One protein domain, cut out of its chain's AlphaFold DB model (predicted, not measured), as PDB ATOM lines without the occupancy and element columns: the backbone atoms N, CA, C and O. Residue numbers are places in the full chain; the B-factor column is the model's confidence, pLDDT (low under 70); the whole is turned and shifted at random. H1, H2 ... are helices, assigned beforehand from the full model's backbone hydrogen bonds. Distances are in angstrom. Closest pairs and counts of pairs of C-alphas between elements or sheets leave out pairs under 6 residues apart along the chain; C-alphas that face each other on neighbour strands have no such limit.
ATOM      1  N   ALA A  17      29.588   2.113 -38.038       78.31
ATOM      2  CA  ALA A  17      30.226   1.977 -39.351       78.31
ATOM      3  C   ALA A  17      29.236   1.551 -40.453       78.31
ATOM      4  O   ALA A  17      29.323   2.027 -41.585       78.31
ATOM      5  N   GLN A  18      28.278   0.675 -40.138       80.12
ATOM      6  CA  GLN A  18      27.234   0.254 -41.074       80.12
ATOM      7  C   GLN A  18      26.239   1.385 -41.372       80.12
ATOM      8  O   GLN A  18      25.877   1.573 -42.532       80.12
ATOM      9  N   SER A  19      25.848   2.161 -40.356       76.31
ATOM     10  CA  SER A  19      25.011   3.356 -40.516       76.31
ATOM     11  C   SER A  19      25.714   4.426 -41.360       76.31
ATOM     12  O   SER A  19      25.153   4.895 -42.348       76.31
ATOM     13  N   ALA A  20      26.991   4.711 -41.084       79.75
ATOM     14  CA  ALA A  20      27.794   5.651 -41.867       79.75
ATOM     15  C   ALA A  20      27.929   5.232 -43.342       79.75
ATOM     16  O   ALA A  20      27.793   6.065 -44.233       79.75
ATOM     17  N   ARG A  21      28.128   3.935 -43.626       83.56
ATOM     18  CA  ARG A  21      28.153   3.416 -45.007       83.56
ATOM     19  C   ARG A  21      26.796   3.516 -45.702       83.56
ATOM     20  O   ARG A  21      26.758   3.816 -46.892       83.56
ATOM     21  N   ARG A  22      25.690   3.267 -44.988       79.94
ATOM     22  CA  ARG A  22      24.329   3.453 -45.523       79.94
ATOM     23  C   ARG A  22      24.064   4.920 -45.853       79.94
ATOM     24  O   ARG A  22      23.609   5.192 -46.956       79.94
ATOM     25  N   ARG A  23      24.427   5.837 -44.950       80.00
ATOM     26  CA  ARG A  23      24.343   7.287 -45.169       80.00
ATOM     27  C   ARG A  23      25.168   7.707 -46.383       80.00
ATOM     28  O   ARG A  23      24.611   8.257 -47.313       80.00
ATOM     29  N   GLN A  24      26.437   7.301 -46.464       83.69
ATOM     30  CA  GLN A  24      27.300   7.627 -47.606       83.69
ATOM     31  C   GLN A  24      26.776   7.073 -48.941       83.69
ATOM     32  O   GLN A  24      26.932   7.717 -49.976       83.69
ATOM     33  N   ARG A  25      26.172   5.875 -48.948       85.56
ATOM     34  CA  ARG A  25      25.527   5.328 -50.151       85.56
ATOM     35  C   ARG A  25      24.304   6.159 -50.541       85.56
ATOM     36  O   ARG A  25      24.206   6.519 -51.707       85.56
ATOM     37  N   ARG A  26      23.441   6.493 -49.574       80.56
ATOM     38  CA  ARG A  26      22.263   7.348 -49.784       80.56
ATOM     39  C   ARG A  26      22.668   8.727 -50.302       80.56
ATOM     40  O   ARG A  26      22.096   9.192 -51.271       80.56
ATOM     41  N   ASP A  27      23.703   9.333 -49.728       81.44
ATOM     42  CA  ASP A  27      24.195  10.652 -50.136       81.44
ATOM     43  C   ASP A  27      24.739  10.635 -51.574       81.44
ATOM     44  O   ASP A  27      24.493  11.565 -52.338       81.44
ATOM     45  N   ARG A  28      25.437   9.563 -51.981       85.31
ATOM     46  CA  ARG A  28      25.900   9.390 -53.372       85.31
ATOM     47  C   ARG A  28      24.751   9.175 -54.350       85.31
ATOM     48  O   ARG A  28      24.805   9.694 -55.456       85.31
ATOM     49  N   GLU A  29      23.749   8.404 -53.950       83.00
ATOM     50  CA  GLU A  29      22.553   8.148 -54.754       83.00
ATOM     51  C   GLU A  29      21.740   9.434 -54.945       83.00
ATOM     52  O   GLU A  29      21.444   9.807 -56.074       83.00
ATOM     53  N   VAL A  30      21.517  10.192 -53.868       79.06
ATOM     54  CA  VAL A  30      20.887  11.521 -53.913       79.06
ATOM     55  C   VAL A  30      21.696  12.493 -54.774       79.06
ATOM     56  O   VAL A  30      21.115  13.228 -55.566       79.06
ATOM     57  N   ALA A  31      23.028  12.500 -54.666       82.56
ATOM     58  CA  ALA A  31      23.877  13.353 -55.498       82.56
ATOM     59  C   ALA A  31      23.790  12.989 -56.992       82.56
ATOM     60  O   ALA A  31      23.731  13.888 -57.827       82.56
ATOM     61  N   ALA A  32      23.740  11.696 -57.326       84.56
ATOM     62  CA  ALA A  32      23.583  11.236 -58.704       84.56
ATOM     63  C   ALA A  32      22.208  11.607 -59.282       84.56
ATOM     64  O   ALA A  32      22.140  12.087 -60.410       84.56
ATOM     65  N   ILE A  33      21.133  11.454 -58.498       81.25
ATOM     66  CA  ILE A  33      19.781  11.885 -58.887       81.25
ATOM     67  C   ILE A  33      19.759  13.396 -59.128       81.25
ATOM     68  O   ILE A  33      19.298  13.835 -60.176       81.25
ATOM     69  N   ARG A  34      20.321  14.197 -58.210       80.88
ATOM     70  CA  ARG A  34      20.420  15.657 -58.381       80.88
ATOM     71  C   ARG A  34      21.161  16.031 -59.659       80.88
ATOM     72  O   ARG A  34      20.688  16.884 -60.393       80.88
ATOM     73  N   GLN A  35      22.287  15.379 -59.939       85.88
ATOM     74  CA  GLN A  35      23.061  15.643 -61.149       85.88
ATOM     75  C   GLN A  35      22.281  15.297 -62.427       85.88
ATOM     76  O   GLN A  35      22.355  16.049 -63.393       85.88
ATOM     77  N   ALA A  36      21.532  14.190 -62.433       86.00
ATOM     78  CA  ALA A  36      20.683  13.810 -63.561       86.00
ATOM     79  C   ALA A  36      19.533  14.809 -63.772       86.00
ATOM     80  O   ALA A  36      19.328  15.265 -64.892       86.00
ATOM     81  N   VAL A  37      18.856  15.212 -62.692       87.81
ATOM     82  CA  VAL A  37      17.796  16.232 -62.718       87.81
ATOM     83  C   VAL A  37      18.323  17.557 -63.263       87.81
ATOM     84  O   VAL A  37      17.715  18.123 -64.162       87.81
ATOM     85  N   THR A  38      19.472  18.037 -62.775       90.38
ATOM     86  CA  THR A  38      20.091  19.269 -63.291       90.38
ATOM     87  C   THR A  38      20.417  19.151 -64.778       90.38
ATOM     88  O   THR A  38      20.106  20.065 -65.528       90.38
ATOM     89  N   ALA A  39      20.970  18.019 -65.220       92.06
ATOM     90  CA  ALA A  39      21.284  17.816 -66.630       92.06
ATOM     91  C   ALA A  39      20.029  17.826 -67.525       92.06
ATOM     92  O   ALA A  39      20.067  18.404 -68.608       92.06
ATOM     93  N   ASP A  40      18.922  17.217 -67.091       92.75
ATOM     94  CA  ASP A  40      17.664  17.245 -67.848       92.75
ATOM     95  C   ASP A  40      17.013  18.642 -67.831       92.75
ATOM     96  O   ASP A  40      16.514  19.083 -68.865       92.75
ATOM     97  N   LEU A  41      17.083  19.382 -66.717       92.19
ATOM     98  CA  LEU A  41      16.642  20.783 -66.660       92.19
ATOM     99  C   LEU A  41      17.463  21.678 -67.600       92.19
ATOM    100  O   LEU A  41      16.879  22.480 -68.326       92.19
ATOM    101  N   ASP A  42      18.785  21.500 -67.658       92.75
ATOM    102  CA  ASP A  42      19.652  22.234 -68.587       92.75
ATOM    103  C   ASP A  42      19.251  21.974 -70.049       92.75
ATOM    104  O   ASP A  42      19.284  22.883 -70.875       92.75
ATOM    105  N   LEU A  43      18.830  20.748 -70.390       94.75
ATOM    106  CA  LEU A  43      18.328  20.432 -71.733       94.75
ATOM    107  C   LEU A  43      16.988  21.114 -72.039       94.75
ATOM    108  O   LEU A  43      16.763  21.517 -73.181       94.75
ATOM    109  N   ILE A  44      16.108  21.226 -71.043       93.31
ATOM    110  CA  ILE A  44      14.790  21.858 -71.178       93.31
ATOM    111  C   ILE A  44      14.938  23.376 -71.352       93.31
ATOM    112  O   ILE A  44      14.362  23.945 -72.282       93.31
ATOM    113  N   TYR A  45      15.739  24.019 -70.499       92.81
ATOM    114  CA  TYR A  45      15.875  25.477 -70.457       92.81
ATOM    115  C   TYR A  45      16.915  26.046 -71.433       92.81
ATOM    116  O   TYR A  45      16.950  27.254 -71.654       92.81
ATOM    117  N   ASN A  46      17.754  25.220 -72.065       92.25
ATOM    118  CA  ASN A  46      18.699  25.713 -73.066       92.25
ATOM    119  C   ASN A  46      18.010  25.910 -74.439       92.25
ATOM    120  O   ASN A  46      17.603  24.927 -75.073       92.25
ATOM    121  N   PRO A  47      17.920  27.154 -74.957       89.25
ATOM    122  CA  PRO A  47      17.257  27.436 -76.229       89.25
ATOM    123  C   PRO A  47      17.994  26.861 -77.451       89.25
ATOM    124  O   PRO A  47      17.377  26.693 -78.502       89.25
ATOM    125  N   GLU A  48      19.288  26.536 -77.334       92.81
ATOM    126  CA  GLU A  48      20.111  25.987 -78.422       92.81
ATOM    127  C   GLU A  48      19.917  24.475 -78.631       92.81
ATOM    128  O   GLU A  48      20.270  23.935 -79.682       92.81
ATOM    129  N   VAL A  49      19.359  23.764 -77.646       95.25
ATOM    130  CA  VAL A  49      19.108  22.315 -77.729       95.25
ATOM    131  C   VAL A  49      17.929  22.053 -78.677       95.25
ATOM    132  O   VAL A  49      16.963  22.789 -78.621       95.25
ATOM    133  N   PRO A  50      17.901  21.032 -79.546       96.69
ATOM    134  CA  PRO A  50      16.701  20.689 -80.326       96.69
ATOM    135  C   PRO A  50      15.454  20.407 -79.462       96.69
ATOM    136  O   PRO A  50      15.566  19.820 -78.384       96.69
ATOM    137  N   ALA A  51      14.265  20.802 -79.929       96.12
ATOM    138  CA  ALA A  51      13.016  20.683 -79.165       96.12
ATOM    139  C   ALA A  51      12.662  19.223 -78.822       96.12
ATOM    140  O   ALA A  51      12.117  18.949 -77.757       96.12
ATOM    141  N   GLU A  52      13.044  18.278 -79.677       96.44
ATOM    142  CA  GLU A  52      12.854  16.840 -79.483       96.44
ATOM    143  C   GLU A  52      13.676  16.307 -78.306       96.44
ATOM    144  O   GLU A  52      13.205  15.468 -77.539       96.44
ATOM    145  N   LEU A  53      14.901  16.815 -78.128       95.94
ATOM    146  CA  LEU A  53      15.750  16.434 -76.998       95.94
ATOM    147  C   LEU A  53      15.241  17.038 -75.687       95.94
ATOM    148  O   LEU A  53      15.270  16.352 -74.665       95.94
ATOM    149  N   ALA A  54      14.740  18.275 -75.730       95.44
ATOM    150  CA  ALA A  54      14.102  18.921 -74.586       95.44
ATOM    151  C   ALA A  54      12.808  18.194 -74.173       95.44
ATOM    152  O   ALA A  54      12.636  17.871 -73.001       95.44
ATOM    153  N   ALA A  55      11.950  17.829 -75.131       95.12
ATOM    154  CA  ALA A  55      10.733  17.055 -74.881       95.12
ATOM    155  C   ALA A  55      11.038  15.666 -74.291       95.12
ATOM    156  O   ALA A  55      10.401  15.236 -73.329       95.12
ATOM    157  N   ALA A  56      12.062  14.981 -74.809       94.56
ATOM    158  CA  ALA A  56      12.507  13.709 -74.247       94.56
ATOM    159  C   ALA A  56      13.076  13.860 -72.824       94.56
ATOM    160  O   ALA A  56      12.911  12.956 -72.007       94.56
ATOM    161  N   ALA A  57      13.764  14.969 -72.522       94.62
ATOM    162  CA  ALA A  57      14.234  15.283 -71.170       94.62
ATOM    163  C   ALA A  57      13.069  15.564 -70.214       94.62
ATOM    164  O   ALA A  57      13.042  15.016 -69.117       94.62
ATOM    165  N   PHE A  58      12.061  16.311 -70.666       93.62
ATOM    166  CA  PHE A  58      10.836  16.564 -69.912       93.62
ATOM    167  C   PHE A  58      10.123  15.259 -69.524       93.62
ATOM    168  O   PHE A  58       9.818  15.049 -68.353       93.62
ATOM    169  N   GLY A  59       9.956  14.326 -70.468       92.19
ATOM    170  CA  GLY A  59       9.370  13.012 -70.176       92.19
ATOM    171  C   GLY A  59      10.184  12.165 -69.186       92.19
ATOM    172  O   GLY A  59       9.607  11.439 -68.383       92.19
ATOM    173  N   ARG A  60      11.524  12.269 -69.195       93.31
ATOM    174  CA  ARG A  60      12.388  11.578 -68.214       93.31
ATOM    175  C   ARG A  60      12.323  12.190 -66.822       93.31
ATOM    176  O   ARG A  60      12.485  11.463 -65.846       93.31
ATOM    177  N   LEU A  61      12.138  13.504 -66.745       92.44
ATOM    178  CA  LEU A  61      12.101  14.239 -65.488       92.44
ATOM    179  C   LEU A  61      10.809  13.969 -64.705       92.44
ATOM    180  O   LEU A  61      10.814  14.012 -63.476       92.44
ATOM    181  N   PHE A  62       9.732  13.640 -65.420       90.88
ATOM    182  CA  PHE A  62       8.388  13.476 -64.873       90.88
ATOM    183  C   PHE A  62       7.784  12.100 -65.209       90.88
ATOM    184  O   PHE A  62       6.732  12.023 -65.836       90.88
ATOM    185  N   PRO A  63       8.436  10.987 -64.819       85.50
ATOM    186  CA  PRO A  63       8.001   9.646 -65.212       85.50
ATOM    187  C   PRO A  63       6.690   9.212 -64.536       85.50
ATOM    188  O   PRO A  63       5.985   8.366 -65.077       85.50
ATOM    189  N   ASP A  64       6.374   9.791 -63.374       83.31
ATOM    190  CA  ASP A  64       5.248   9.398 -62.518       83.31
ATOM    191  C   ASP A  64       4.018  10.312 -62.675       83.31
ATOM    192  O   ASP A  64       3.076  10.233 -61.888       83.31
ATOM    193  N   GLY A  65       4.028  11.206 -63.667       82.62
ATOM    194  CA  GLY A  65       2.941  12.149 -63.927       82.62
ATOM    195  C   GLY A  65       3.439  13.569 -64.184       82.62
ATOM    196  O   GLY A  65       4.613  13.864 -63.969       82.62
ATOM    197  N   PRO A  66       2.567  14.460 -64.678       84.69
ATOM    198  CA  PRO A  66       2.967  15.803 -65.080       84.69
ATOM    199  C   PRO A  66       3.435  16.662 -63.889       84.69
ATOM    200  O   PRO A  66       2.931  16.483 -62.776       84.69
ATOM    201  N   PRO A  67       4.333  17.643 -64.116       87.94
ATOM    202  CA  PRO A  67       4.690  18.617 -63.089       87.94
ATOM    203  C   PRO A  67       3.498  19.495 -62.698       87.94
ATOM    204  O   PRO A  67       2.438  19.475 -63.335       87.94
ATOM    205  N   ASP A  68       3.689  20.329 -61.678       84.56
ATOM    206  CA  ASP A  68       2.766  21.427 -61.403       84.56
ATOM    207  C   ASP A  68       2.606  22.362 -62.622       84.56
ATOM    208  O   ASP A  68       3.388  22.345 -63.575       84.56
ATOM    209  N   PHE A  69       1.528  23.146 -62.626       86.31
ATOM    210  CA  PHE A  69       1.242  24.091 -63.710       86.31
ATOM    211  C   PHE A  69       2.284  25.223 -63.785       86.31
ATOM    212  O   PHE A  69       2.607  25.703 -64.874       86.31
ATOM    213  N   ALA A  70       2.856  25.601 -62.637       84.38
ATOM    214  CA  ALA A  70       3.846  26.669 -62.524       84.38
ATOM    215  C   ALA A  70       5.148  26.344 -63.274       84.38
ATOM    216  O   ALA A  70       5.845  27.250 -63.735       84.38
ATOM    217  N   PHE A  71       5.471  25.060 -63.456       88.62
ATOM    218  CA  PHE A  71       6.587  24.634 -64.293       88.62
ATOM    219  C   PHE A  71       6.450  25.157 -65.727       88.62
ATOM    220  O   PHE A  71       7.409  25.704 -66.274       88.62
ATOM    221  N   THR A  72       5.266  25.023 -66.336       89.00
ATOM    222  CA  THR A  72       5.046  25.483 -67.712       89.00
ATOM    223  C   THR A  72       5.050  27.010 -67.788       89.00
ATOM    224  O   THR A  72       5.638  27.567 -68.711       89.00
ATOM    225  N   GLU A  73       4.495  27.714 -66.797       87.38
ATOM    226  CA  GLU A  73       4.596  29.184 -66.713       87.38
ATOM    227  C   GLU A  73       6.063  29.650 -66.654       87.38
ATOM    228  O   GLU A  73       6.468  30.575 -67.369       87.38
ATOM    229  N   ARG A  74       6.900  28.960 -65.868       88.12
ATOM    230  CA  ARG A  74       8.342  29.229 -65.800       88.12
ATOM    231  C   ARG A  74       9.044  28.929 -67.117       88.12
ATOM    232  O   ARG A  74       9.849  29.736 -67.570       88.12
ATOM    233  N   LEU A  75       8.718  27.808 -67.758       89.25
ATOM    234  CA  LEU A  75       9.227  27.474 -69.088       89.25
ATOM    235  C   LEU A  75       8.944  28.610 -70.081       89.25
ATOM    236  O   LEU A  75       9.854  29.073 -70.762       89.25
ATOM    237  N   LEU A  76       7.710  29.115 -70.125       89.44
ATOM    238  CA  LEU A  76       7.350  30.233 -71.002       89.44
ATOM    239  C   LEU A  76       8.164  31.492 -70.719       89.44
ATOM    240  O   LEU A  76       8.586  32.168 -71.657       89.44
ATOM    241  N   THR A  77       8.382  31.787 -69.440       87.94
ATOM    242  CA  THR A  77       9.129  32.968 -68.998       87.94
ATOM    243  C   THR A  77      10.608  32.873 -69.369       87.94
ATOM    244  O   THR A  77      11.185  33.848 -69.845       87.94
ATOM    245  N   GLU A  78      11.223  31.703 -69.188       88.81
ATOM    246  CA  GLU A  78      12.671  31.531 -69.348       88.81
ATOM    247  C   GLU A  78      13.108  31.273 -70.794       88.81
ATOM    248  O   GLU A  78      14.139  31.792 -71.221       88.81
ATOM    249  N   VAL A  79      12.343  30.492 -71.570       90.50
ATOM    250  CA  VAL A  79      12.739  30.114 -72.943       90.50
ATOM    251  C   VAL A  79      11.851  30.684 -74.047       90.50
ATOM    252  O   VAL A  79      12.176  30.559 -75.230       90.50
ATOM    253  N   GLY A  80      10.750  31.340 -73.682       91.50
ATOM    254  CA  GLY A  80       9.842  32.005 -74.611       91.50
ATOM    255  C   GLY A  80       8.803  31.089 -75.268       91.50
ATOM    256  O   GLY A  80       8.894  29.859 -75.273       91.50
ATOM    257  N   GLN A  81       7.797  31.724 -75.874       94.25
ATOM    258  CA  GLN A  81       6.600  31.061 -76.409       94.25
ATOM    259  C   GLN A  81       6.904  30.070 -77.543       94.25
ATOM    260  O   GLN A  81       6.525  28.905 -77.460       94.25
ATOM    261  N   ALA A  82       7.649  30.500 -78.570       93.31
ATOM    262  CA  ALA A  82       7.922  29.675 -79.753       93.31
ATOM    263  C   ALA A  82       8.660  28.369 -79.407       93.31
ATOM    264  O   ALA A  82       8.467  27.329 -80.037       93.31
ATOM    265  N   ARG A  83       9.509  28.418 -78.376       92.94
ATOM    266  CA  ARG A  83      10.230  27.256 -77.862       92.94
ATOM    267  C   ARG A  83       9.282  26.268 -77.189       92.94
ATOM    268  O   ARG A  83       9.358  25.075 -77.474       92.94
ATOM    269  N   ALA A  84       8.413  26.755 -76.305       93.69
ATOM    270  CA  ALA A  84       7.449  25.916 -75.602       93.69
ATOM    271  C   ALA A  84       6.472  25.237 -76.578       93.69
ATOM    272  O   ALA A  84       6.200  24.047 -76.430       93.69
ATOM    273  N   GLU A  85       6.027  25.942 -77.625       95.06
ATOM    274  CA  GLU A  85       5.223  25.360 -78.711       95.06
ATOM    275  C   GLU A  85       5.962  24.236 -79.440       95.06
ATOM    276  O   GLU A  85       5.417  23.144 -79.598       95.06
ATOM    277  N   ALA A  86       7.216  24.470 -79.844       95.19
ATOM    278  CA  ALA A  86       8.024  23.457 -80.519       95.19
ATOM    279  C   ALA A  86       8.264  22.227 -79.628       95.19
ATOM    280  O   ALA A  86       8.192  21.094 -80.102       95.19
ATOM    281  N   MET A  87       8.517  22.433 -78.331       95.31
ATOM    282  CA  MET A  87       8.705  21.346 -77.368       95.31
ATOM    283  C   MET A  87       7.416  20.550 -77.149       95.31
ATOM    284  O   MET A  87       7.456  19.324 -77.132       95.31
ATOM    285  N   SER A  88       6.273  21.228 -77.034       95.69
ATOM    286  CA  SER A  88       4.952  20.600 -76.945       95.69
ATOM    287  C   SER A  88       4.640  19.752 -78.184       95.69
ATOM    288  O   SER A  88       4.309  18.573 -78.065       95.69
ATOM    289  N   GLN A  89       4.852  20.297 -79.386       96.25
ATOM    290  CA  GLN A  89       4.672  19.562 -80.644       96.25
ATOM    291  C   GLN A  89       5.594  18.341 -80.735       96.25
ATOM    292  O   GLN A  89       5.165  17.274 -81.178       96.25
ATOM    293  N   ALA A  90       6.847  18.471 -80.290       96.50
ATOM    294  CA  ALA A  90       7.782  17.356 -80.242       96.50
ATOM    295  C   ALA A  90       7.369  16.293 -79.209       96.50
ATOM    296  O   ALA A  90       7.471  15.100 -79.492       96.50
ATOM    297  N   ALA A  91       6.858  16.695 -78.042       94.00
ATOM    298  CA  ALA A  91       6.356  15.775 -77.024       94.00
ATOM    299  C   ALA A  91       5.156  14.960 -77.536       94.00
ATOM    300  O   ALA A  91       5.089  13.756 -77.301       94.00
ATOM    301  N   LEU A  92       4.265  15.581 -78.319       95.75
ATOM    302  CA  LEU A  92       3.099  14.928 -78.930       95.75
ATOM    303  C   LEU A  92       3.439  13.858 -79.986       95.75
ATOM    304  O   LEU A  92       2.532  13.185 -80.481       95.75
ATOM    305  N   THR A  93       4.719  13.657 -80.325       93.75
ATOM    306  CA  THR A  93       5.145  12.487 -81.116       93.75
ATOM    307  C   THR A  93       4.888  11.163 -80.392       93.75
ATOM    308  O   THR A  93       4.748  10.136 -81.057       93.75
ATOM    309  N   ASP A  94       4.758  11.198 -79.062       90.06
ATOM    310  CA  ASP A  94       4.200  10.128 -78.239       90.06
ATOM    311  C   ASP A  94       2.785  10.517 -77.759       90.06
ATOM    312  O   ASP A  94       2.617  11.106 -76.686       90.06
ATOM    313  N   PRO A  95       1.738  10.249 -78.561       86.44
ATOM    314  CA  PRO A  95       0.396  10.769 -78.310       86.44
ATOM    315  C   PRO A  95      -0.328  10.073 -77.146       86.44
ATOM    316  O   PRO A  95      -1.408  10.520 -76.760       86.44
ATOM    317  N   ASP A  96       0.241   8.994 -76.603       91.06
ATOM    318  CA  ASP A  96      -0.307   8.242 -75.471       91.06
ATOM    319  C   ASP A  96       0.491   8.487 -74.175       91.06
ATOM    320  O   ASP A  96       0.317   7.776 -73.187       91.06
ATOM    321  N   SER A  97       1.341   9.519 -74.157       92.12
ATOM    322  CA  SER A  97       2.021   9.989 -72.950       92.12
ATOM    323  C   SER A  97       1.169  11.036 -72.213       92.12
ATOM    324  O   SER A  97       0.967  12.137 -72.740       92.12
ATOM    325  N   PRO A  98       0.697  10.765 -70.974       93.19
ATOM    326  CA  PRO A  98      -0.046  11.749 -70.175       93.19
ATOM    327  C   PRO A  98       0.744  13.042 -69.943       93.19
ATOM    328  O   PRO A  98       0.177  14.133 -69.934       93.19
ATOM    329  N   VAL A  99       2.068  12.933 -69.808       93.38
ATOM    330  CA  VAL A  99       2.989  14.060 -69.609       93.38
ATOM    331  C   VAL A  99       3.070  14.930 -70.865       93.38
ATOM    332  O   VAL A  99       2.987  16.154 -70.765       93.38
ATOM    333  N   ALA A 100       3.162  14.315 -72.051       94.56
ATOM    334  CA  ALA A 100       3.153  15.038 -73.322       94.56
ATOM    335  C   ALA A 100       1.820  15.760 -73.556       94.56
ATOM    336  O   ALA A 100       1.807  16.939 -73.905       94.56
ATOM    337  N   LEU A 101       0.702  15.072 -73.307       96.06
ATOM    338  CA  LEU A 101      -0.639  15.650 -73.408       96.06
ATOM    339  C   LEU A 101      -0.834  16.806 -72.421       96.06
ATOM    340  O   LEU A 101      -1.435  17.814 -72.771       96.06
ATOM    341  N   THR A 102      -0.285  16.705 -71.210       95.38
ATOM    342  CA  THR A 102      -0.385  17.781 -70.216       95.38
ATOM    343  C   THR A 102       0.431  19.012 -70.615       95.38
ATOM    344  O   THR A 102      -0.075  20.128 -70.523       95.38
ATOM    345  N   LEU A 103       1.655  18.832 -71.127       95.00
ATOM    346  CA  LEU A 103       2.440  19.941 -71.684       95.00
ATOM    347  C   LEU A 103       1.712  20.601 -72.863       95.00
ATOM    348  O   LEU A 103       1.686  21.827 -72.970       95.00
ATOM    349  N   ALA A 104       1.095  19.796 -73.732       95.88
ATOM    350  CA  ALA A 104       0.298  20.297 -74.842       95.88
ATOM    351  C   ALA A 104      -0.925  21.091 -74.379       95.88
ATOM    352  O   ALA A 104      -1.191  22.157 -74.933       95.88
ATOM    353  N   ALA A 105      -1.614  20.621 -73.339       96.56
ATOM    354  CA  ALA A 105      -2.720  21.343 -72.732       96.56
ATOM    355  C   ALA A 105      -2.283  22.695 -72.156       96.56
ATOM    356  O   ALA A 105      -2.908  23.710 -72.457       96.56
ATOM    357  N   ASP A 106      -1.199  22.723 -71.376       95.56
ATOM    358  CA  ASP A 106      -0.696  23.955 -70.764       95.56
ATOM    359  C   ASP A 106      -0.278  24.975 -71.838       95.56
ATOM    360  O   ASP A 106      -0.602  26.157 -71.735       95.56
ATOM    361  N   VAL A 107       0.381  24.523 -72.911       94.88
ATOM    362  CA  VAL A 107       0.761  25.372 -74.054       94.88
ATOM    363  C   VAL A 107      -0.460  25.883 -74.826       94.88
ATOM    364  O   VAL A 107      -0.518  27.074 -75.149       94.88
ATOM    365  N   ALA A 108      -1.450  25.028 -75.097       95.50
ATOM    366  CA  ALA A 108      -2.696  25.427 -75.757       95.50
ATOM    367  C   ALA A 108      -3.461  26.475 -74.932       95.50
ATOM    368  O   ALA A 108      -3.947  27.466 -75.478       95.50
ATOM    369  N   PHE A 109      -3.495  26.296 -73.610       95.12
ATOM    370  CA  PHE A 109      -4.147  27.212 -72.681       95.12
ATOM    371  C   PHE A 109      -3.409  28.556 -72.569       95.12
ATOM    372  O   PHE A 109      -4.011  29.610 -72.766       95.12
ATOM    373  N   LEU A 110      -2.100  28.534 -72.292       92.31
ATOM    374  CA  LEU A 110      -1.312  29.736 -71.986       92.31
ATOM    375  C   LEU A 110      -0.934  30.554 -73.228       92.31
ATOM    376  O   LEU A 110      -0.974  31.785 -73.185       92.31
ATOM    377  N   ILE A 111      -0.554  29.894 -74.328       90.62
ATOM    378  CA  ILE A 111      -0.131  30.573 -75.563       90.62
ATOM    379  C   ILE A 111      -1.282  30.633 -76.560       90.62
ATOM    380  O   ILE A 111      -1.639  31.714 -77.031       90.62
ATOM    381  N   GLY A 112      -1.863  29.472 -76.875       79.81
ATOM    382  CA  GLY A 112      -2.889  29.349 -77.910       79.81
ATOM    383  C   GLY A 112      -4.186  30.084 -77.575       79.81
ATOM    384  O   GLY A 112      -4.944  30.417 -78.484       79.81
ATOM    385  N   ARG A 113      -4.420  30.361 -76.281       90.44
ATOM    386  CA  ARG A 113      -5.706  30.837 -75.748       90.44
ATOM    387  C   ARG A 113      -6.862  29.961 -76.239       90.44
ATOM    388  O   ARG A 113      -7.926  30.462 -76.597       90.44
ATOM    389  N   ASP A 114      -6.603  28.656 -76.284       95.06
ATOM    390  CA  ASP A 114      -7.512  27.620 -76.760       95.06
ATOM    391  C   ASP A 114      -7.902  26.700 -75.590       95.06
ATOM    392  O   ASP A 114      -7.308  25.632 -75.398       95.06
ATOM    393  N   PRO A 115      -8.872  27.116 -74.755       93.88
ATOM    394  CA  PRO A 115      -9.317  26.304 -73.629       93.88
ATOM    395  C   PRO A 115     -10.010  25.007 -74.076       93.88
ATOM    396  O   PRO A 115      -9.992  24.026 -73.335       93.88
ATOM    397  N   ASP A 116     -10.586  24.967 -75.284       94.88
ATOM    398  CA  ASP A 116     -11.237  23.771 -75.826       94.88
ATOM    399  C   ASP A 116     -10.195  22.707 -76.195       94.88
ATOM    400  O   ASP A 116     -10.303  21.559 -75.755       94.88
ATOM    401  N   GLY A 117      -9.141  23.095 -76.920       95.81
ATOM    402  CA  GLY A 117      -8.013  22.217 -77.228       95.81
ATOM    403  C   GLY A 117      -7.266  21.767 -75.971       95.81
ATOM    404  O   GLY A 117      -6.943  20.586 -75.821       95.81
ATOM    405  N   ALA A 118      -7.062  22.674 -75.008       96.81
ATOM    406  CA  ALA A 118      -6.482  22.319 -73.715       96.81
ATOM    407  C   ALA A 118      -7.326  21.268 -72.976       96.81
ATOM    408  O   ALA A 118      -6.782  20.294 -72.448       96.81
ATOM    409  N   ARG A 119      -8.659  21.418 -72.975       96.81
ATOM    410  CA  ARG A 119      -9.571  20.430 -72.387       96.81
ATOM    411  C   ARG A 119      -9.447  19.069 -73.062       96.81
ATOM    412  O   ARG A 119      -9.363  18.071 -72.351       96.81
ATOM    413  N   GLU A 120      -9.429  19.018 -74.392       96.62
ATOM    414  CA  GLU A 120      -9.319  17.761 -75.141       96.62
ATOM    415  C   GLU A 120      -8.052  16.989 -74.744       96.62
ATOM    416  O   GLU A 120      -8.115  15.796 -74.428       96.62
ATOM    417  N   PHE A 121      -6.911  17.680 -74.670       97.12
ATOM    418  CA  PHE A 121      -5.658  17.074 -74.227       97.12
ATOM    419  C   PHE A 121      -5.722  16.571 -72.779       97.12
ATOM    420  O   PHE A 121      -5.286  15.451 -72.511       97.12
ATOM    421  N   LEU A 122      -6.299  17.345 -71.850       96.44
ATOM    422  CA  LEU A 122      -6.429  16.945 -70.441       96.44
ATOM    423  C   LEU A 122      -7.387  15.770 -70.244       96.44
ATOM    424  O   LEU A 122      -7.117  14.881 -69.438       96.44
ATOM    425  N   GLU A 123      -8.505  15.734 -70.967       95.88
ATOM    426  CA  GLU A 123      -9.445  14.614 -70.904       95.88
ATOM    427  C   GLU A 123      -8.836  13.338 -71.480       95.88
ATOM    428  O   GLU A 123      -9.022  12.261 -70.903       95.88
ATOM    429  N   ARG A 124      -8.049  13.456 -72.558       96.12
ATOM    430  CA  ARG A 124      -7.273  12.336 -73.090       96.12
ATOM    431  C   ARG A 124      -6.206  11.878 -72.096       96.12
ATOM    432  O   ARG A 124      -6.131  10.680 -71.834       96.12
ATOM    433  N   ALA A 125      -5.445  12.795 -71.498       95.31
ATOM    434  CA  ALA A 125      -4.453  12.463 -70.474       95.31
ATOM    435  C   ALA A 125      -5.107  11.707 -69.310       95.31
ATOM    436  O   ALA A 125      -4.665  10.616 -68.966       95.31
ATOM    437  N   ARG A 126      -6.240  12.216 -68.811       94.94
ATOM    438  CA  ARG A 126      -7.023  11.592 -67.736       94.94
ATOM    439  C   ARG A 126      -7.536  10.196 -68.088       94.94
ATOM    440  O   ARG A 126      -7.672   9.349 -67.214       94.94
ATOM    441  N   SER A 127      -7.859   9.949 -69.358       95.44
ATOM    442  CA  SER A 127      -8.304   8.624 -69.812       95.44
ATOM    443  C   SER A 127      -7.187   7.575 -69.816       95.44
ATOM    444  O   SER A 127      -7.480   6.380 -69.773       95.44
ATOM    445  N   LEU A 128      -5.930   8.023 -69.873       94.19
ATOM    446  CA  LEU A 128      -4.736   7.183 -69.815       94.19
ATOM    447  C   LEU A 128      -4.249   7.014 -68.371       94.19
ATOM    448  O   LEU A 128      -3.897   5.906 -67.975       94.19
ATOM    449  N   ASP A 129      -4.263   8.102 -67.602       92.12
ATOM    450  CA  ASP A 129      -3.859   8.153 -66.200       92.12
ATOM    451  C   ASP A 129      -4.620   9.267 -65.461       92.12
ATOM    452  O   ASP A 129      -4.533  10.439 -65.829       92.12
ATOM    453  N   ASP A 130      -5.362   8.925 -64.403       88.94
ATOM    454  CA  ASP A 130      -6.123   9.885 -63.585       88.94
ATOM    455  C   ASP A 130      -5.229  10.508 -62.499       88.94
ATOM    456  O   ASP A 130      -5.524  10.468 -61.301       88.94
ATOM    457  N   ALA A 131      -4.087  11.053 -62.925       90.12
ATOM    458  CA  ALA A 131      -3.116  11.670 -62.035       90.12
ATOM    459  C   ALA A 131      -3.733  12.895 -61.323       90.12
ATOM    460  O   ALA A 131      -4.321  13.760 -61.988       90.12
ATOM    461  N   PRO A 132      -3.555  13.055 -59.993       87.88
ATOM    462  CA  PRO A 132      -4.118  14.183 -59.245       87.88
ATOM    463  C   PRO A 132      -3.772  15.559 -59.836       87.88
ATOM    464  O   PRO A 132      -4.618  16.453 -59.853       87.88
ATOM    465  N   GLY A 133      -2.565  15.706 -60.398       86.81
ATOM    466  CA  GLY A 133      -2.071  16.941 -61.023       86.81
ATOM    467  C   GLY A 133      -2.834  17.408 -62.275       86.81
ATOM    468  O   GLY A 133      -2.586  18.512 -62.767       86.81
ATOM    469  N   LEU A 134      -3.784  16.616 -62.788       92.69
ATOM    470  CA  LEU A 134      -4.691  17.022 -63.868       92.69
ATOM    471  C   LEU A 134      -5.866  17.880 -63.370       92.69
ATOM    472  O   LEU A 134      -6.386  18.704 -64.125       92.69
ATOM    473  N   GLN A 135      -6.289  17.726 -62.108       93.81
ATOM    474  CA  GLN A 135      -7.451  18.449 -61.568       93.81
ATOM    475  C   GLN A 135      -7.255  19.975 -61.519       93.81
ATOM    476  O   GLN A 135      -8.167  20.679 -61.963       93.81
ATOM    477  N   PRO A 136      -6.101  20.519 -61.075       94.81
ATOM    478  CA  PRO A 136      -5.855  21.965 -61.091       94.81
ATOM    479  C   PRO A 136      -5.949  22.571 -62.499       94.81
ATOM    480  O   PRO A 136      -6.468  23.672 -62.678       94.81
ATOM    481  N   ARG A 137      -5.491  21.832 -63.518       95.12
ATOM    482  CA  ARG A 137      -5.517  22.260 -64.925       95.12
ATOM    483  C   ARG A 137      -6.929  22.275 -65.487       95.12
ATOM    484  O   ARG A 137      -7.353  23.278 -66.051       95.12
ATOM    485  N   LEU A 138      -7.685  21.200 -65.255       96.38
ATOM    486  CA  LEU A 138      -9.100  21.140 -65.620       96.38
ATOM    487  C   LEU A 138      -9.898  22.251 -64.928       96.38
ATOM    488  O   LEU A 138     -10.729  22.881 -65.568       96.38
ATOM    489  N   ALA A 139      -9.611  22.548 -63.657       97.31
ATOM    490  CA  ALA A 139     -10.259  23.648 -62.947       97.31
ATOM    491  C   ALA A 139      -9.988  25.016 -63.605       97.31
ATOM    492  O   ALA A 139     -10.916  25.803 -63.782       97.31
ATOM    493  N   ARG A 140      -8.742  25.290 -64.024       96.62
ATOM    494  CA  ARG A 140      -8.381  26.529 -64.741       96.62
ATOM    495  C   ARG A 140      -9.081  26.639 -66.097       96.62
ATOM    496  O   ARG A 140      -9.630  27.695 -66.404       96.62
ATOM    497  N   VAL A 141      -9.125  25.547 -66.861       97.00
ATOM    498  CA  VAL A 141      -9.846  25.484 -68.143       97.00
ATOM    499  C   VAL A 141     -11.351  25.700 -67.949       97.00
ATOM    500  O   VAL A 141     -11.953  26.503 -68.662       97.00
ATOM    501  N   ASP A 142     -11.958  25.055 -66.945       97.19
ATOM    502  CA  ASP A 142     -13.367  25.251 -66.589       97.19
ATOM    503  C   ASP A 142     -13.647  26.732 -66.269       97.19
ATOM    504  O   ASP A 142     -14.646  27.294 -66.723       97.19
ATOM    505  N   ALA A 143     -12.765  27.389 -65.511       96.88
ATOM    506  CA  ALA A 143     -12.929  28.791 -65.143       96.88
ATOM    507  C   ALA A 143     -12.821  29.746 -66.340       96.88
ATOM    508  O   ALA A 143     -13.628  30.676 -66.438       96.88
ATOM    509  N   ASP A 144     -11.865  29.513 -67.243       95.38
ATOM    510  CA  ASP A 144     -11.666  30.323 -68.452       95.38
ATOM    511  C   ASP A 144     -12.877  30.244 -69.396       95.38
ATOM    512  O   ASP A 144     -13.371  31.260 -69.884       95.38
ATOM    513  N   GLN A 145     -13.488  29.060 -69.510       94.75
ATOM    514  CA  GLN A 145     -14.755  28.849 -70.223       94.75
ATOM    515  C   GLN A 145     -15.995  29.373 -69.466       94.75
ATOM    516  O   GLN A 145     -17.137  29.111 -69.855       94.75
ATOM    517  N   GLY A 146     -15.811  30.083 -68.349       94.94
ATOM    518  CA  GLY A 146     -16.889  30.645 -67.535       94.94
ATOM    519  C   GLY A 146     -17.661  29.621 -66.691       94.94
ATOM    520  O   GLY A 146     -18.661  29.976 -66.057       94.94
ATOM    521  N   GLN A 147     -17.212  28.365 -66.627       97.00
ATOM    522  CA  GLN A 147     -17.797  27.276 -65.833       97.00
ATOM    523  C   GLN A 147     -17.310  27.321 -64.373       97.00
ATOM    524  O   GLN A 147     -16.882  26.318 -63.804       97.00
ATOM    525  N   LEU A 148     -17.427  28.492 -63.734       97.38
ATOM    526  CA  LEU A 148     -16.877  28.778 -62.398       97.38
ATOM    527  C   LEU A 148     -17.304  27.774 -61.315       97.38
ATOM    528  O   LEU A 148     -16.505  27.420 -60.458       97.38
ATOM    529  N   VAL A 149     -18.552  27.293 -61.355       98.00
ATOM    530  CA  VAL A 149     -19.043  26.284 -60.399       98.00
ATOM    531  C   VAL A 149     -18.229  24.992 -60.500       98.00
ATOM    532  O   VAL A 149     -17.835  24.446 -59.475       98.00
ATOM    533  N   GLN A 150     -17.942  24.518 -61.717       98.19
ATOM    534  CA  GLN A 150     -17.161  23.294 -61.914       98.19
ATOM    535  C   GLN A 150     -15.693  23.495 -61.547       98.19
ATOM    536  O   GLN A 150     -15.114  22.643 -60.875       98.19
ATOM    537  N   ALA A 151     -15.135  24.656 -61.894       98.31
ATOM    538  CA  ALA A 151     -13.779  25.031 -61.517       98.31
ATOM    539  C   ALA A 151     -13.569  24.963 -59.996       98.31
ATOM    540  O   ALA A 151     -12.648  24.298 -59.521       98.31
ATOM    541  N   VAL A 152     -14.472  25.576 -59.221       98.38
ATOM    542  CA  VAL A 152     -14.409  25.560 -57.751       98.38
ATOM    543  C   VAL A 152     -14.626  24.153 -57.191       98.38
ATOM    544  O   VAL A 152     -13.894  23.748 -56.296       98.38
ATOM    545  N   VAL A 153     -15.572  23.370 -57.727       98.12
ATOM    546  CA  VAL A 153     -15.793  21.980 -57.280       98.12
ATOM    547  C   VAL A 153     -14.534  21.126 -57.447       98.12
ATOM    548  O   VAL A 153     -14.186  20.378 -56.533       98.12
ATOM    549  N   ARG A 154     -13.841  21.243 -58.586       97.50
ATOM    550  CA  ARG A 154     -12.582  20.523 -58.828       97.50
ATOM    551  C   ARG A 154     -11.462  21.000 -57.916       97.50
ATOM    552  O   ARG A 154     -10.762  20.164 -57.350       97.50
ATOM    553  N   ALA A 155     -11.312  22.316 -57.760       97.81
ATOM    554  CA  ALA A 155     -10.296  22.882 -56.880       97.81
ATOM    555  C   ALA A 155     -10.499  22.442 -55.427       97.81
ATOM    556  O   ALA A 155      -9.560  21.940 -54.821       97.81
ATOM    557  N   ASP A 156     -11.725  22.529 -54.899       97.31
ATOM    558  CA  ASP A 156     -12.036  22.077 -53.538       97.31
ATOM    559  C   ASP A 156     -11.739  20.577 -53.362       97.31
ATOM    560  O   ASP A 156     -11.182  20.177 -52.346       97.31
ATOM    561  N   GLY A 157     -12.050  19.740 -54.358       96.12
ATOM    562  CA  GLY A 157     -11.727  18.309 -54.306       96.12
ATOM    563  C   GLY A 157     -10.222  18.020 -54.248       96.12
ATOM    564  O   GLY A 157      -9.801  17.111 -53.536       96.12
ATOM    565  N   TYR A 158      -9.410  18.794 -54.973       96.19
ATOM    566  CA  TYR A 158      -7.954  18.631 -55.003       96.19
ATOM    567  C   TYR A 158      -7.266  19.192 -53.747       96.19
ATOM    568  O   TYR A 158      -6.392  18.530 -53.181       96.19
ATOM    569  N   LEU A 159      -7.686  20.377 -53.286       96.62
ATOM    570  CA  LEU A 159      -7.071  21.096 -52.163       96.62
ATOM    571  C   LEU A 159      -7.264  20.397 -50.811       96.62
ATOM    572  O   LEU A 159      -6.487  20.645 -49.897       96.62
ATOM    573  N   VAL A 160      -8.230  19.479 -50.681       94.88
ATOM    574  CA  VAL A 160      -8.358  18.624 -49.484       94.88
ATOM    575  C   VAL A 160      -7.109  17.765 -49.258       94.88
ATOM    576  O   VAL A 160      -6.750  17.527 -48.113       94.88
ATOM    577  N   GLY A 161      -6.455  17.291 -50.326       93.69
ATOM    578  CA  GLY A 161      -5.233  16.480 -50.233       93.69
ATOM    579  C   GLY A 161      -3.939  17.242 -50.526       93.69
ATOM    580  O   GLY A 161      -2.858  16.687 -50.349       93.69
ATOM    581  N   HIS A 162      -4.044  18.483 -51.006       94.12
ATOM    582  CA  HIS A 162      -2.908  19.307 -51.428       94.12
ATOM    583  C   HIS A 162      -3.092  20.774 -50.997       94.12
ATOM    584  O   HIS A 162      -3.071  21.670 -51.846       94.12
ATOM    585  N   PRO A 163      -3.314  21.055 -49.700       93.56
ATOM    586  CA  PRO A 163      -3.617  22.408 -49.231       93.56
ATOM    587  C   PRO A 163      -2.502  23.431 -49.515       93.56
ATOM    588  O   PRO A 163      -2.772  24.625 -49.621       93.56
ATOM    589  N   GLN A 164      -1.261  22.968 -49.674       90.19
ATOM    590  CA  GLN A 164      -0.078  23.764 -50.006       90.19
ATOM    591  C   GLN A 164      -0.017  24.247 -51.465       90.19
ATOM    592  O   GLN A 164       0.909  24.975 -51.821       90.19
ATOM    593  N   ASP A 165      -0.956  23.847 -52.331       92.25
ATOM    594  CA  ASP A 165      -1.069  24.409 -53.684       92.25
ATOM    595  C   ASP A 165      -1.681  25.819 -53.620       92.25
ATOM    596  O   ASP A 165      -2.840  26.063 -53.964       92.25
ATOM    597  N   HIS A 166      -0.876  26.763 -53.132       91.38
ATOM    598  CA  HIS A 166      -1.249  28.162 -52.931       91.38
ATOM    599  C   HIS A 166      -1.675  28.846 -54.238       91.38
ATOM    600  O   HIS A 166      -2.549  29.710 -54.233       91.38
ATOM    601  N   ALA A 167      -1.109  28.432 -55.376       90.69
ATOM    602  CA  ALA A 167      -1.470  28.976 -56.680       90.69
ATOM    603  C   ALA A 167      -2.893  28.571 -57.092       90.69
ATOM    604  O   ALA A 167      -3.643  29.394 -57.627       90.69
ATOM    605  N   LEU A 168      -3.287  27.313 -56.857       94.69
ATOM    606  CA  LEU A 168      -4.667  26.888 -57.076       94.69
ATOM    607  C   LEU A 168      -5.621  27.483 -56.038       94.69
ATOM    608  O   LEU A 168      -6.729  27.865 -56.412       94.69
ATOM    609  N   ASP A 169      -5.214  27.594 -54.772       96.06
ATOM    610  CA  ASP A 169      -6.025  28.243 -53.736       96.06
ATOM    611  C   ASP A 169      -6.345  29.701 -54.092       96.06
ATOM    612  O   ASP A 169      -7.510  30.105 -54.057       96.06
ATOM    613  N   LEU A 170      -5.340  30.460 -54.535       94.25
ATOM    614  CA  LEU A 170      -5.516  31.829 -55.010       94.25
ATOM    615  C   LEU A 170      -6.495  31.892 -56.189       94.25
ATOM    616  O   LEU A 170      -7.451  32.669 -56.169       94.25
ATOM    617  N   ALA A 171      -6.305  31.036 -57.200       95.69
ATOM    618  CA  ALA A 171      -7.201  30.970 -58.353       95.69
ATOM    619  C   ALA A 171      -8.645  30.639 -57.936       95.69
ATOM    620  O   ALA A 171      -9.590  31.311 -58.359       95.69
ATOM    621  N   ARG A 172      -8.819  29.659 -57.042       97.69
ATOM    622  CA  ARG A 172     -10.111  29.294 -56.456       97.69
ATOM    623  C   ARG A 172     -10.750  30.473 -55.726       97.69
ATOM    624  O   ARG A 172     -11.947  30.708 -55.898       97.69
ATOM    625  N   GLY A 173      -9.971  31.222 -54.951       96.62
ATOM    626  CA  GLY A 173     -10.411  32.429 -54.264       96.62
ATOM    627  C   GLY A 173     -10.981  33.483 -55.208       96.62
ATOM    628  O   GLY A 173     -12.092  33.973 -54.998       96.62
ATOM    629  N   LEU A 174     -10.285  33.753 -56.316       95.06
ATOM    630  CA  LEU A 174     -10.757  34.669 -57.360       95.06
ATOM    631  C   LEU A 174     -12.065  34.184 -58.007       95.06
ATOM    632  O   LEU A 174     -12.971  34.979 -58.274       95.06
ATOM    633  N   TRP A 175     -12.211  32.876 -58.236       97.62
ATOM    634  CA  TRP A 175     -13.455  32.311 -58.773       97.62
ATOM    635  C   TRP A 175     -14.616  32.423 -57.780       97.62
ATOM    636  O   TRP A 175     -15.735  32.748 -58.185       97.62
ATOM    637  N   LEU A 176     -14.360  32.209 -56.486       97.62
ATOM    638  CA  LEU A 176     -15.334  32.401 -55.410       97.62
ATOM    639  C   LEU A 176     -15.752  33.870 -55.274       97.62
ATOM    640  O   LEU A 176     -16.948  34.153 -55.185       97.62
ATOM    641  N   ALA A 177     -14.806  34.811 -55.330       94.69
ATOM    642  CA  ALA A 177     -15.096  36.244 -55.337       94.69
ATOM    643  C   ALA A 177     -16.014  36.617 -56.513       94.69
ATOM    644  O   ALA A 177     -17.055  37.251 -56.320       94.69
ATOM    645  N   ARG A 178     -15.707  36.113 -57.717       94.44
ATOM    646  CA  ARG A 178     -16.534  36.309 -58.917       94.44
ATOM    647  C   ARG A 178     -17.928  35.686 -58.793       94.44
ATOM    648  O   ARG A 178     -18.903  36.278 -59.254       94.44
ATOM    649  N   LEU A 179     -18.059  34.515 -58.163       95.44
ATOM    650  CA  LEU A 179     -19.370  33.934 -57.843       95.44
ATOM    651  C   LEU A 179     -20.156  34.831 -56.873       95.44
ATOM    652  O   LEU A 179     -21.341  35.067 -57.102       95.44
ATOM    653  N   GLY A 180     -19.503  35.382 -55.845       93.81
ATOM    654  CA  GLY A 180     -20.116  36.335 -54.916       93.81
ATOM    655  C   GLY A 180     -20.596  37.620 -55.602       93.81
ATOM    656  O   GLY A 180     -21.677  38.124 -55.302       93.81
ATOM    657  N   GLU A 181     -19.843  38.136 -56.574       92.31
ATOM    658  CA  GLU A 181     -20.264  39.281 -57.390       92.31
ATOM    659  C   GLU A 181     -21.485  38.987 -58.264       92.31
ATOM    660  O   GLU A 181     -22.358  39.849 -58.407       92.31
ATOM    661  N   LEU A 182     -21.551  37.791 -58.857       91.94
ATOM    662  CA  LEU A 182     -22.700  37.352 -59.651       91.94
ATOM    663  C   LEU A 182     -23.952  37.196 -58.786       91.94
ATOM    664  O   LEU A 182     -25.034  37.577 -59.227       91.94
ATOM    665  N   ASP A 183     -23.805  36.702 -57.556       89.94
ATOM    666  CA  ASP A 183     -24.918  36.566 -56.614       89.94
ATOM    667  C   ASP A 183     -25.481  37.935 -56.192       89.94
ATOM    668  O   ASP A 183     -26.697  38.132 -56.161       89.94
ATOM    669  N   ARG A 184     -24.606  38.936 -55.999       88.88
ATOM    670  CA  ARG A 184     -25.012  40.332 -55.744       88.88
ATOM    671  C   ARG A 184     -25.636  41.015 -56.968       88.88
ATOM    672  O   ARG A 184     -26.510  41.864 -56.811       88.88
ATOM    673  N   ASN A 185     -25.210  40.651 -58.180       84.94
ATOM    674  CA  ASN A 185     -25.653  41.247 -59.450       84.94
ATOM    675  C   ASN A 185     -26.405  40.234 -60.332       84.94
ATOM    676  O   ASN A 185     -26.080  40.030 -61.506       84.94
ATOM    677  N   SER A 186     -27.433  39.613 -59.762       75.62
ATOM    678  CA  SER A 186     -28.072  38.404 -60.292       75.62
ATOM    679  C   SER A 186     -28.869  38.582 -61.595       75.62
ATOM    680  O   SER A 186     -29.195  37.601 -62.250       75.62
ATOM    681  N   ALA A 187     -29.127  39.807 -62.066       74.19
ATOM    682  CA  ALA A 187     -29.834  40.052 -63.333       74.19
ATOM    683  C   ALA A 187     -29.015  39.717 -64.605       74.19
ATOM    684  O   ALA A 187     -29.501  39.895 -65.723       74.19
ATOM    685  N   ARG A 188     -27.760  39.273 -64.465       82.38
ATOM    686  CA  ARG A 188     -26.842  39.009 -65.585       82.38
ATOM    687  C   ARG A 188     -27.058  37.626 -66.214       82.38
ATOM    688  O   ARG A 188     -27.499  36.673 -65.568       82.38
ATOM    689  N   ALA A 189     -26.699  37.510 -67.494       90.94
ATOM    690  CA  ALA A 189     -26.584  36.218 -68.165       90.94
ATOM    691  C   ALA A 189     -25.541  35.339 -67.456       90.94
ATOM    692  O   ALA A 189     -24.527  35.837 -66.962       90.94
ATOM    693  N   CYS A 190     -25.788  34.033 -67.398       93.19
ATOM    694  CA  CYS A 190     -24.884  33.104 -66.737       93.19
ATOM    695  C   CYS A 190     -23.593  32.930 -67.559       93.19
ATOM    696  O   CYS A 190     -23.689  32.578 -68.738       93.19
ATOM    697  N   PRO A 191     -22.389  33.080 -66.968       92.94
ATOM    698  CA  PRO A 191     -21.129  33.006 -67.719       92.94
ATOM    699  C   PRO A 191     -20.785  31.600 -68.228       92.94
ATOM    700  O   PRO A 191     -19.953  31.470 -69.110       92.94
ATOM    701  N   CYS A 192     -21.448  30.551 -67.733       93.19
ATOM    702  CA  CYS A 192     -21.164  29.150 -68.078       93.19
ATOM    703  C   CYS A 192     -21.521  28.727 -69.521       93.19
ATOM    704  O   CYS A 192     -21.474  27.541 -69.832       93.19
ATOM    705  N   GLY A 193     -21.982  29.652 -70.369       90.94
ATOM    706  CA  GLY A 193     -22.347  29.363 -71.761       90.94
ATOM    707  C   GLY A 193     -23.718  28.701 -71.970       90.94
ATOM    708  O   GLY A 193     -24.093  28.428 -73.106       90.94
ATOM    709  N   SER A 194     -24.518  28.482 -70.918       92.62
ATOM    710  CA  SER A 194     -25.842  27.836 -71.030       92.62
ATOM    711  C   SER A 194     -26.911  28.667 -71.757       92.62
ATOM    712  O   SER A 194     -27.989  28.153 -72.053       92.62
ATOM    713  N   GLY A 195     -26.658  29.962 -71.973       92.50
ATOM    714  CA  GLY A 195     -27.615  30.918 -72.537       92.50
ATOM    715  C   GLY A 195     -28.747  31.343 -71.590       92.50
ATOM    716  O   GLY A 195     -29.588  32.147 -71.983       92.50
ATOM    717  N   ARG A 196     -28.785  30.831 -70.351       94.06
ATOM    718  CA  ARG A 196     -29.790  31.186 -69.331       94.06
ATOM    719  C   ARG A 196     -29.318  32.343 -68.448       94.06
ATOM    720  O   ARG A 196     -28.125  32.653 -68.398       94.06
ATOM    721  N   SER A 197     -30.240  32.954 -67.706       93.12
ATOM    722  CA  SER A 197     -29.883  33.901 -66.641       93.12
ATOM    723  C   SER A 197     -29.123  33.191 -65.508       93.12
ATOM    724  O   SER A 197     -29.278  31.983 -65.310       93.12
ATOM    725  N   TYR A 198     -28.266  33.907 -64.771       93.94
ATOM    726  CA  TYR A 198     -27.538  33.323 -63.634       93.94
ATOM    727  C   TYR A 198     -28.464  32.698 -62.562       93.94
ATOM    728  O   TYR A 198     -28.181  31.561 -62.162       93.94
ATOM    729  N   PRO A 199     -29.594  33.332 -62.169       94.94
ATOM    730  CA  PRO A 199     -30.536  32.791 -61.185       94.94
ATOM    731  C   PRO A 199     -31.147  31.455 -61.595       94.94
ATOM    732  O   PRO A 199     -31.274  30.545 -60.782       94.94
ATOM    733  N   GLU A 200     -31.481  31.306 -62.876       94.19
ATOM    734  CA  GLU A 200     -32.100  30.092 -63.426       94.19
ATOM    735  C   GLU A 200     -31.082  28.988 -63.759       94.19
ATOM    736  O   GLU A 200     -31.461  27.905 -64.214       94.19
ATOM    737  N   CYS A 201     -29.786  29.269 -63.601       95.88
ATOM    738  CA  CYS A 201     -28.710  28.390 -64.040       95.88
ATOM    739  C   CYS A 201     -27.787  27.970 -62.894       95.88
ATOM    740  O   CYS A 201     -27.905  26.859 -62.389       95.88
ATOM    741  N   CYS A 202     -26.847  28.835 -62.504       96.44
ATOM    742  CA  CYS A 202     -25.749  28.473 -61.604       96.44
ATOM    743  C   CYS A 202     -25.890  29.052 -60.195       96.44
ATOM    744  O   CYS A 202     -25.111  28.656 -59.333       96.44
ATOM    745  N   GLN A 203     -26.848  29.950 -59.931       95.94
ATOM    746  CA  GLN A 203     -26.943  30.638 -58.639       95.94
ATOM    747  C   GLN A 203     -27.055  29.674 -57.454       95.94
ATOM    748  O   GLN A 203     -26.289  29.796 -56.507       95.94
ATOM    749  N   ALA A 204     -27.945  28.678 -57.508       96.94
ATOM    750  CA  ALA A 204     -28.120  27.735 -56.397       96.94
ATOM    751  C   ALA A 204     -26.835  26.942 -56.079       96.94
ATOM    752  O   ALA A 204     -26.465  26.776 -54.914       96.94
ATOM    753  N   ALA A 205     -26.126  26.488 -57.116       97.62
ATOM    754  CA  ALA A 205     -24.855  25.790 -56.951       97.62
ATOM    755  C   ALA A 205     -23.755  26.738 -56.442       97.62
ATOM    756  O   ALA A 205     -23.034  26.391 -55.510       97.62
ATOM    757  N   GLY A 206     -23.673  27.955 -56.987       96.94
ATOM    758  CA  GLY A 206     -22.746  28.993 -56.534       96.94
ATOM    759  C   GLY A 206     -22.959  29.369 -55.067       96.94
ATOM    760  O   GLY A 206     -22.006  29.368 -54.294       96.94
ATOM    761  N   ALA A 207     -24.206  29.593 -54.652       96.56
ATOM    762  CA  ALA A 207     -24.565  29.888 -53.267       96.56
ATOM    763  C   ALA A 207     -24.175  28.749 -52.311       96.56
ATOM    764  O   ALA A 207     -23.693  29.012 -51.212       96.56
ATOM    765  N   THR A 208     -24.315  27.489 -52.741       97.94
ATOM    766  CA  THR A 208     -23.881  26.320 -51.957       97.94
ATOM    767  C   THR A 208     -22.364  26.309 -51.756       97.94
ATOM    768  O   THR A 208     -21.894  26.061 -50.647       97.94
ATOM    769  N   LEU A 209     -21.589  26.620 -52.799       97.94
ATOM    770  CA  LEU A 209     -20.127  26.702 -52.713       97.94
ATOM    771  C   LEU A 209     -19.673  27.851 -51.806       97.94
ATOM    772  O   LEU A 209     -18.811  27.651 -50.954       97.94
ATOM    773  N   LEU A 210     -20.296  29.027 -51.930       97.50
ATOM    774  CA  LEU A 210     -20.032  30.175 -51.058       97.50
ATOM    775  C   LEU A 210     -20.378  29.865 -49.593       97.50
ATOM    776  O   LEU A 210     -19.629  30.235 -48.694       97.50
ATOM    777  N   ALA A 211     -21.495  29.175 -49.345       96.88
ATOM    778  CA  ALA A 211     -21.886  28.750 -48.003       96.88
ATOM    779  C   ALA A 211     -20.886  27.747 -47.413       96.88
ATOM    780  O   ALA A 211     -20.447  27.935 -46.284       96.88
ATOM    781  N   ARG A 212     -20.461  26.740 -48.191       96.62
ATOM    782  CA  ARG A 212     -19.434  25.773 -47.771       96.62
ATOM    783  C   ARG A 212     -18.101  26.451 -47.464       96.62
ATOM    784  O   ARG A 212     -17.470  26.131 -46.462       96.62
ATOM    785  N   PHE A 213     -17.680  27.404 -48.297       97.38
ATOM    786  CA  PHE A 213     -16.463  28.171 -48.044       97.38
ATOM    787  C   PHE A 213     -16.547  28.926 -46.713       97.38
ATOM    788  O   PHE A 213     -15.594  28.902 -45.952       97.38
ATOM    789  N   ARG A 214     -17.697  29.526 -46.379       96.12
ATOM    790  CA  ARG A 214     -17.920  30.240 -45.104       96.12
ATOM    791  C   ARG A 214     -18.137  29.326 -43.893       96.12
ATOM    792  O   ARG A 214     -18.067  29.797 -42.764       96.12
ATOM    793  N   ASP A 215     -18.419  28.044 -44.099       95.75
ATOM    794  CA  ASP A 215     -18.774  27.131 -43.012       95.75
ATOM    795  C   ASP A 215     -17.560  26.742 -42.158       95.75
ATOM    796  O   ASP A 215     -16.689  25.995 -42.597       95.75
ATOM    797  N   ARG A 216     -17.529  27.224 -40.914       95.00
ATOM    798  CA  ARG A 216     -16.452  26.969 -39.945       95.00
ATOM    799  C   ARG A 216     -16.742  25.828 -38.977       95.00
ATOM    800  O   ARG A 216     -15.920  25.581 -38.094       95.00
TER     801      ARG A 216
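AT A GLANCE: This is residues 17 to 216 of the 680 residues of an uncharacterized protein of Candidatus Dormibacteraeota bacterium (UniProt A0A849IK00). Helices fold back and forth from H4 to H9, H5 to H9 making an up-and-down bundle, with a long arm at one end: H1 pairs with H2 through its residues 37 to 45, and residues 17 to 35 of H1 stick out free. H3 packs on H5, while H10 packs on H8 and H9 at the other end, where the long loop of residues 185 to 202 also lies. The printed part has 200 residues with ten named helices, H1 to H10 in chain order, and no named strand: the class is all helix. It is loose, with a radius of gyration of the C-alphas of 20.4 A, and elongated, spanning 69 by 44 by 29 A.

IN THESE COORDINATES: Find C-alpha 17 at (30.226, 1.977, -39.351); from there H1 runs 41.5 A to Tyr 45. Read on through H2, residues 51 to 61, H3, residues 69 to 79, and H4, residues 81 to 91. H5, residues 98 to 110, begins at C-alpha 98 (-0.046, 11.749, -70.175). Next come H6, residues 115 to 128, 20.0 A long, H7, residues 132 to 144, 20.1 A long, and H8, residues 148 to 159. H9, residues 166 to 184, runs 26.8 A, and H10, residues 203 to 214, ends at (-17.920, 30.240, -45.104).

HOW THE PARTS SIT: Look first at residues 37 to 45 of H1, which alone touch H2; the closest C-alphas, of Ile 44 and Ala 54, are 4.6 A apart, and the two helices form a hairpin at a shallow tilt of 27 degrees. H2 touches H4 at Ala 51 and Met 87, closest C-alphas 4.7 A apart. H3 touches H5 at Thr 72 and Asp 106, closest C-alphas 6.7 A apart. H4 and H5 form a hairpin, with the C-alphas of Ala 91 and Ala 100 closest at 5.0 A. H5 to H9 form an up and down bundle, each helix running against the one before. Its closest C-alphas include Ala 105 and Ala 118 of H5 and H6, 4.0 A, Pro 115 and Val 141 of H6 and H7, 5.6 A, Ala 139 and Ala 151 of H7 and H8, 4.0 A, and Val 152 and Arg 172 of H8 and H9, 5.8 A. Residues 176 to 183 of H9 alone touch H10, closest at the C-alphas of Leu 179 and Gly 206, 6.1 A, at a steep tilt of 52 degrees. Every O i to N i+4 pair is within hydrogen-bond range in H1 to H6 and H8 to H10; in H7 it is 7 of 9.

THE WHOLE: The farthest C-alphas, of Ala 17 and Ala 187, are 75.0 A apart. The printed part has no cut, and the link from H9 to H10 is long. Mean pLDDT of the printed part is 92.2; no printed residue is under 70.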